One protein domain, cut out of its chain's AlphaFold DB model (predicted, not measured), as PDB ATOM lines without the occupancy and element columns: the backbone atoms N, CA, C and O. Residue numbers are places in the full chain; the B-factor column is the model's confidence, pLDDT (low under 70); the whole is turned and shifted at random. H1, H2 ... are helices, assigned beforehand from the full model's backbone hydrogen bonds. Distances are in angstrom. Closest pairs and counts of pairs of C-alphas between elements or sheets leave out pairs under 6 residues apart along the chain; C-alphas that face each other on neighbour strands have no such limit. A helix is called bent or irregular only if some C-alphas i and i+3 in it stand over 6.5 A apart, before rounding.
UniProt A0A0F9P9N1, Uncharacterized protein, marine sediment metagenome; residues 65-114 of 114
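What this domain is: This is residues 65 to 114 of the 114 residues of an uncharacterized protein of marine sediment metagenome (UniProt A0A0F9P9N1). One long helix, H1, makes the longest axis, and after a tight turn at its far end the chain folds back into a short helix, H2, which packs crosswise on H1b near that end. The other end of H1 is bare, with residues 69 to 75 and 77 to 90 standing free, and a bend near its start divides it into the arms H1a and H1b. The printed part has 50 residues with two named helices, H1 then H2, and no named strand, and its class is all helix. It is extended, with a radius of gyration of the C-alphas of 16.6 A and spans of 51 by 17 by 11 A.

Where its parts are: H1, residues 65 to 101, was assigned as one helix by its hydrogen bonds but is bent, with C-alphas 74 and 77 6.7 A apart. Its arm H1a, residues 65 to 74, begins at C-alpha 65 at (185.820, 128.319, 183.714) and is 14.5 A long from first to last C-alpha. Residues 75 and 76 belong to neither arm. H1b, residues 77 to 101, is 36.0 A long and ends at C-alpha 101 at (180.180, 167.146, 150.484). H2, residues 105 to 112, is 10.4 A long and ends at C-alpha 112 at (190.328, 159.426, 153.998).

How they stand to each other: H1a and H1b are near each other, at a shallow tilt of 32 degrees, only just short of steep. H1b touches H2 with residues 94 to 98 alone; the closest C-alphas are those of Ile 94 and Thr 105, 6.7 A apart. Their lines are about perpendicular, at 85 degrees. H1a and H2 are apart. In H1a, H1b and H2 every O i to N i+4 pair is within hydrogen-bond range.

The domain as a whole: The outline is a rod, and the two C-alphas farthest apart, those of Gln 66 and Gly 102, are 51.4 A from each other. The link from H1 to H2, of 3 residues, is tight. The printed part has no cut and ends at residue 114, the chain's last residue. The mean pLDDT of the printed part is 92.4, and residue 114 is under 70.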
ATOM      1  N   LYS A  65     187.159 127.715 183.740       92.06
ATOM      2  CA  LYS A  65     185.820 128.319 183.714       92.06
ATOM      3  C   LYS A  65     185.754 129.651 184.472       92.06
ATOM      4  O   LYS A  65     185.061 130.586 184.058       92.06
ATOM      5  N   GLN A  66     186.437 129.740 185.615       94.56
ATOM      6  CA  GLN A  66     186.517 130.988 186.373       94.56
ATOM      7  C   GLN A  66     187.320 132.034 185.602       94.56
ATOM      8  O   GLN A  66     186.901 133.191 185.540       94.56
ATOM      9  N   TRP A  67     188.430 131.627 184.985       95.00
ATOM     10  CA  TRP A  67     189.237 132.501 184.151       95.00
ATOM     11  C   TRP A  67     188.454 133.020 182.945       95.00
ATOM     12  O   TRP A  67     188.442 134.227 182.727       95.00
ATOM     13  N   ASP A  68     187.710 132.175 182.234       95.06
ATOM     14  CA  ASP A  68     186.869 132.597 181.111       95.06
ATOM     15  C   ASP A  68     185.877 133.687 181.509       95.06
ATOM     16  O   ASP A  68     185.738 134.697 180.817       95.06
ATOM     17  N   THR A  69     185.248 133.530 182.675       95.62
ATOM     18  CA  THR A  69     184.316 134.526 183.216       95.62
ATOM     19  C   THR A  69     185.024 135.851 183.520       95.62
ATOM     20  O   THR A  69     184.517 136.929 183.200       95.62
ATOM     21  N   ILE A  70     186.208 135.790 184.135       95.75
ATOM     22  CA  ILE A  70     187.014 136.968 184.486       95.75
ATOM     23  C   ILE A  70     187.503 137.683 183.218       95.75
ATOM     24  O   ILE A  70     187.344 138.900 183.099       95.75
ATOM     25  N   ARG A  71     188.063 136.927 182.270       95.75
ATOM     26  CA  ARG A  71     188.569 137.401 180.979       95.75
ATOM     27  C   ARG A  71     187.468 138.076 180.183       95.75
ATOM     28  O   ARG A  71     187.659 139.183 179.691       95.75
ATOM     29  N   GLU A  72     186.304 137.451 180.083       97.06
ATOM     30  CA  GLU A  72     185.180 138.016 179.349       97.06
ATOM     31  C   GLU A  72     184.688 139.321 179.993       97.06
ATOM     32  O   GLU A  72     184.518 140.324 179.302       97.06
ATOM     33  N   LYS A  73     184.559 139.361 181.324       97.00
ATOM     34  CA  LYS A  73     184.116 140.559 182.051       97.00
ATOM     35  C   LYS A  73     185.070 141.747 181.900       97.00
ATOM     36  O   LYS A  73     184.607 142.871 181.711       97.00
ATOM     37  N   TRP A  74     186.375 141.523 182.044       96.06
ATOM     38  CA  TRP A  74     187.354 142.609 182.176       96.06
ATOM     39  C   TRP A  74     188.153 142.903 180.904       96.06
ATOM     40  O   TRP A  74     188.682 144.003 180.776       96.06
ATOM     41  N   ILE A  75     188.228 141.955 179.970       95.69
ATOM     42  CA  ILE A  75     189.016 142.078 178.735       95.69
ATOM     43  C   ILE A  75     188.087 142.003 177.519       95.69
ATOM     44  O   ILE A  75     188.009 142.959 176.749       95.69
ATOM     45  N   GLY A  76     187.343 140.901 177.373       96.50
ATOM     46  CA  GLY A  76     186.526 140.607 176.191       96.50
ATOM     47  C   GLY A  76     185.430 141.641 175.940       96.50
ATOM     48  O   GLY A  76     185.455 142.346 174.927       96.50
ATOM     49  N   LYS A  77     184.483 141.773 176.874       96.38
ATOM     50  CA  LYS A  77     183.371 142.720 176.760       96.38
ATOM     51  C   LYS A  77     183.855 144.170 176.604       96.38
ATOM     52  O   LYS A  77     183.437 144.800 175.634       96.38
ATOM     53  N   PRO A  78     184.767 144.705 177.444       96.81
ATOM     54  CA  PRO A  78     185.253 146.073 177.269       96.81
ATOM     55  C   PRO A  78     185.941 146.317 175.919       96.81
ATOM     56  O   PRO A  78     185.766 147.384 175.331       96.81
ATOM     57  N   ALA A  79     186.693 145.343 175.392       96.56
ATOM     58  CA  ALA A  79     187.310 145.463 174.073       96.56
ATOM     59  C   ALA A  79     186.256 145.557 172.958       96.56
ATOM     60  O   ALA A  79     186.364 146.420 172.082       96.56
ATOM     61  N   ARG A  80     185.210 144.720 173.012       97.62
ATOM     62  CA  ARG A  80     184.101 144.770 172.047       97.62
ATOM     63  C   ARG A  80     183.303 146.065 172.160       97.62
ATOM     64  O   ARG A  80     183.037 146.688 171.136       97.62
ATOM     65  N   ASP A  81     183.009 146.521 173.376       97.44
ATOM     66  CA  ASP A  81     182.319 147.793 173.615       97.44
ATOM     67  C   ASP A  81     183.136 148.973 173.054       97.44
ATOM     68  O   ASP A  81     182.604 149.844 172.362       97.44
ATOM     69  N   LYS A  82     184.459 148.976 173.272       97.38
ATOM     70  CA  LYS A  82     185.369 149.990 172.719       97.38
ATOM     71  C   LYS A  82     185.401 149.954 171.190       97.38
ATOM     72  O   LYS A  82     185.395 151.011 170.557       97.38
ATOM     73  N   ALA A  83     185.426 148.765 170.588       96.56
ATOM     74  CA  ALA A  83     185.388 148.600 169.138       96.56
ATOM     75  C   ALA A  83     184.059 149.095 168.543       96.56
ATOM     76  O   ALA A  83     184.069 149.841 167.561       96.56
ATOM     77  N   ALA A  84     182.930 148.754 169.171       97.44
ATOM     78  CA  ALA A  84     181.603 149.214 168.775       97.44
ATOM     79  C   ALA A  84     181.491 150.743 168.856       97.44
ATOM     80  O   ALA A  84     181.060 151.380 167.896       97.44
ATOM     81  N   LEU A  85     181.974 151.348 169.947       97.44
ATOM     82  CA  LEU A  85     182.000 152.802 170.102       97.44
ATOM     83  C   LEU A  85     182.883 153.476 169.041       97.44
ATOM     84  O   LEU A  85     182.493 154.494 168.473       97.44
ATOM     85  N   LYS A  86     184.065 152.917 168.746       96.56
ATOM     86  CA  LYS A  86     184.953 153.439 167.694       96.56
ATOM     87  C   LYS A  86     184.280 153.378 166.322       96.56
ATOM     88  O   LYS A  86     184.351 154.353 165.576       96.56
ATOM     89  N   LYS A  87     183.607 152.267 166.004       95.44
ATOM     90  CA  LYS A  87     182.837 152.116 164.765       95.44
ATOM     91  C   LYS A  87     181.708 153.144 164.690       95.44
ATOM     92  O   LYS A  87     181.641 153.860 163.704       95.44
ATOM     93  N   ALA A  88     180.902 153.287 165.742       96.31
ATOM     94  CA  ALA A  88     179.812 154.262 165.783       96.31
ATOM     95  C   ALA A  88     180.307 155.705 165.578       96.31
ATOM     96  O   ALA A  88     179.726 156.454 164.801       96.31
ATOM     97  N   LYS A  89     181.426 156.083 166.215       95.88
ATOM     98  CA  LYS A  89     182.050 157.403 166.018       95.88
ATOM     99  C   LYS A  89     182.528 157.617 164.583       95.88
ATOM    100  O   LYS A  89     182.339 158.701 164.040       95.88
ATOM    101  N   ARG A  90     183.146 156.600 163.977       92.44
ATOM    102  CA  ARG A  90     183.596 156.659 162.581       92.44
ATOM    103  C   ARG A  90     182.413 156.783 161.627       92.44
ATOM    104  O   ARG A  90     182.448 157.633 160.750       92.44
ATOM    105  N   ASP A  91     181.381 155.969 161.814       92.81
ATOM    106  CA  ASP A  91     180.194 155.969 160.959       92.81
ATOM    107  C   ASP A  91     179.481 157.339 161.053       92.81
ATOM    108  O   ASP A  91     179.206 157.958 160.030       92.81
ATOM    109  N   ALA A  92     179.348 157.906 162.261       94.00
ATOM    110  CA  ALA A  92     178.819 159.259 162.455       94.00
ATOM    111  C   ALA A  92     179.690 160.363 161.819       94.00
ATOM    112  O   ALA A  92     179.170 161.379 161.361       94.00
ATOM    113  N   ALA A  93     181.017 160.200 161.795       91.56
ATOM    114  CA  ALA A  93     181.913 161.136 161.115       91.56
ATOM    115  C   ALA A  93     181.764 161.055 159.587       91.56
ATOM    116  O   ALA A  93     181.697 162.090 158.929       91.56
ATOM    117  N   ILE A  94     181.651 159.842 159.036       91.06
ATOM    118  CA  ILE A  94     181.381 159.616 157.609       91.06
ATOM    119  C   ILE A  94     180.051 160.261 157.214       91.06
ATOM    120  O   ILE A  94     179.990 160.949 156.200       91.06
ATOM    121  N   ASP A  95     179.007 160.106 158.031       93.06
ATOM    122  CA  ASP A  95     177.701 160.714 157.762       93.06
ATOM    123  C   ASP A  95     177.762 162.242 157.711       93.06
ATOM    124  O   ASP A  95     177.165 162.847 156.820       93.06
ATOM    125  N   LYS A  96     178.529 162.871 158.609       93.19
ATOM    126  CA  LYS A  96     178.750 164.325 158.584       93.19
ATOM    127  C   LYS A  96     179.466 164.778 157.316       93.19
ATOM    128  O   LYS A  96     179.074 165.781 156.729       93.19
ATOM    129  N   ILE A  97     180.494 164.044 156.882       91.31
ATOM    130  CA  ILE A  97     181.218 164.363 155.644       91.31
ATOM    131  C   ILE A  97     180.274 164.226 154.451       91.31
ATOM    132  O   ILE A  97     180.167 165.156 153.664       91.31
ATOM    133  N   ARG A  98     179.523 163.122 154.369       93.81
ATOM    134  CA  ARG A  98     178.532 162.889 153.313       93.81
ATOM    135  C   ARG A  98     177.508 164.020 153.220       93.81
ATOM    136  O   ARG A  98     177.214 164.475 152.122       93.81
ATOM    137  N   GLN A  99     176.984 164.491 154.354       92.88
ATOM    138  CA  GLN A  99     176.037 165.612 154.385       92.88
ATOM    139  C   GLN A  99     176.660 166.930 153.903       92.88
ATOM    140  O   GLN A  99     175.968 167.731 153.284       92.88
ATOM    141  N   ALA A 100     177.947 167.157 154.175       93.31
ATOM    142  CA  ALA A 100     178.642 168.385 153.797       93.31
ATOM    143  C   ALA A 100     179.125 168.394 152.337       93.31
ATOM    144  O   ALA A 100     179.186 169.455 151.724       93.31
ATOM    145  N   THR A 101     179.501 167.236 151.787       92.25
ATOM    146  CA  THR A 101     180.180 167.146 150.484       92.25
ATOM    147  C   THR A 101     179.344 166.487 149.392       92.25
ATOM    148  O   THR A 101     179.696 166.594 148.222       92.25
ATOM    149  N   GLY A 102     178.272 165.774 149.750       92.06
ATOM    150  CA  GLY A 102     177.503 164.946 148.817       92.06
ATOM    151  C   GLY A 102     178.227 163.672 148.361       92.06
ATOM    152  O   GLY A 102     177.665 162.914 147.575       92.06
ATOM    153  N   LEU A 103     179.443 163.410 148.858       91.44
ATOM    154  CA  LEU A 103     180.219 162.220 148.504       91.44
ATOM    155  C   LEU A 103     179.588 160.947 149.074       91.44
ATOM    156  O   LEU A 103     179.048 160.923 150.184       91.44
ATOM    157  N   THR A 104     179.725 159.851 148.340       91.94
ATOM    158  CA  THR A 104     179.334 158.523 148.804       91.94
ATOM    159  C   THR A 104     180.267 158.019 149.907       91.94
ATOM    160  O   THR A 104     181.424 158.422 150.042       91.94
ATOM    161  N   THR A 105     179.784 157.056 150.693       87.94
ATOM    162  CA  THR A 105     180.588 156.397 151.733       87.94
ATOM    163  C   THR A 105     181.872 155.767 151.184       87.94
ATOM    164  O   THR A 105     182.863 155.701 151.910       87.94
ATOM    165  N   GLN A 106     181.858 155.278 149.939       88.25
ATOM    166  CA  GLN A 106     183.033 154.662 149.324       88.25
ATOM    167  C   GLN A 106     184.074 155.720 148.952       88.25
ATOM    168  O   GLN A 106     185.217 155.593 149.368       88.25
ATOM    169  N   GLU A 107     183.666 156.821 148.320       88.44
ATOM    170  CA  GLU A 107     184.569 157.933 147.987       88.44
ATOM    171  C   GLU A 107     185.206 158.546 149.242       88.44
ATOM    172  O   GLU A 107     186.401 158.833 149.267       88.44
ATOM    173  N   ILE A 108     184.443 158.679 150.332       89.38
ATOM    174  CA  ILE A 108     184.980 159.156 151.615       89.38
ATOM    175  C   ILE A 108     186.042 158.187 152.155       89.38
ATOM    176  O   ILE A 108     187.068 158.622 152.677       89.38
ATOM    177  N   LYS A 109     185.833 156.872 152.033       87.62
ATOM    178  CA  LYS A 109     186.840 155.881 152.437       87.62
ATOM    179  C   LYS A 109     188.065 155.904 151.532       87.62
ATOM    180  O   LYS A 109     189.167 155.774 152.044       87.62
ATOM    181  N   ASP A 110     187.896 156.099 150.234       88.75
ATOM    182  CA  ASP A 110     189.014 156.103 149.291       88.75
ATOM    183  C   ASP A 110     189.908 157.342 149.483       88.75
ATOM    184  O   ASP A 110     191.130 157.258 149.357       88.75
ATOM    185  N   VAL A 111     189.324 158.481 149.880       85.12
ATOM    186  CA  VAL A 111     190.063 159.724 150.159       85.12
ATOM    187  C   VAL A 111     190.677 159.739 151.566       85.12
ATOM    188  O   VAL A 111     191.815 160.182 151.734       85.12
ATOM    189  N   PHE A 112     189.954 159.255 152.584       82.19
ATOM    190  CA  PHE A 112     190.328 159.426 153.998       82.19
ATOM    191  C   PHE A 112     190.657 158.124 154.751       82.19
ATOM    192  O   PHE A 112     191.023 158.180 155.921       82.19
ATOM    193  N   GLY A 113     190.520 156.951 154.133       74.25
ATOM    194  CA  GLY A 113     190.599 155.635 154.786       74.25
ATOM    195  C   GLY A 113     192.001 155.085 155.050       74.25
ATOM    196  O   GLY A 113     192.147 153.864 155.100       74.25
ATOM    197  N   ARG A 114     193.009 155.950 155.205       58.34
ATOM    198  CA  ARG A 114     194.367 155.545 155.606       58.34
ATOM    199  C   ARG A 114     194.474 155.321 157.113       58.34
ATOM    200  O   ARG A 114     193.821 156.068 157.878       58.34
TER     201      ARG A 114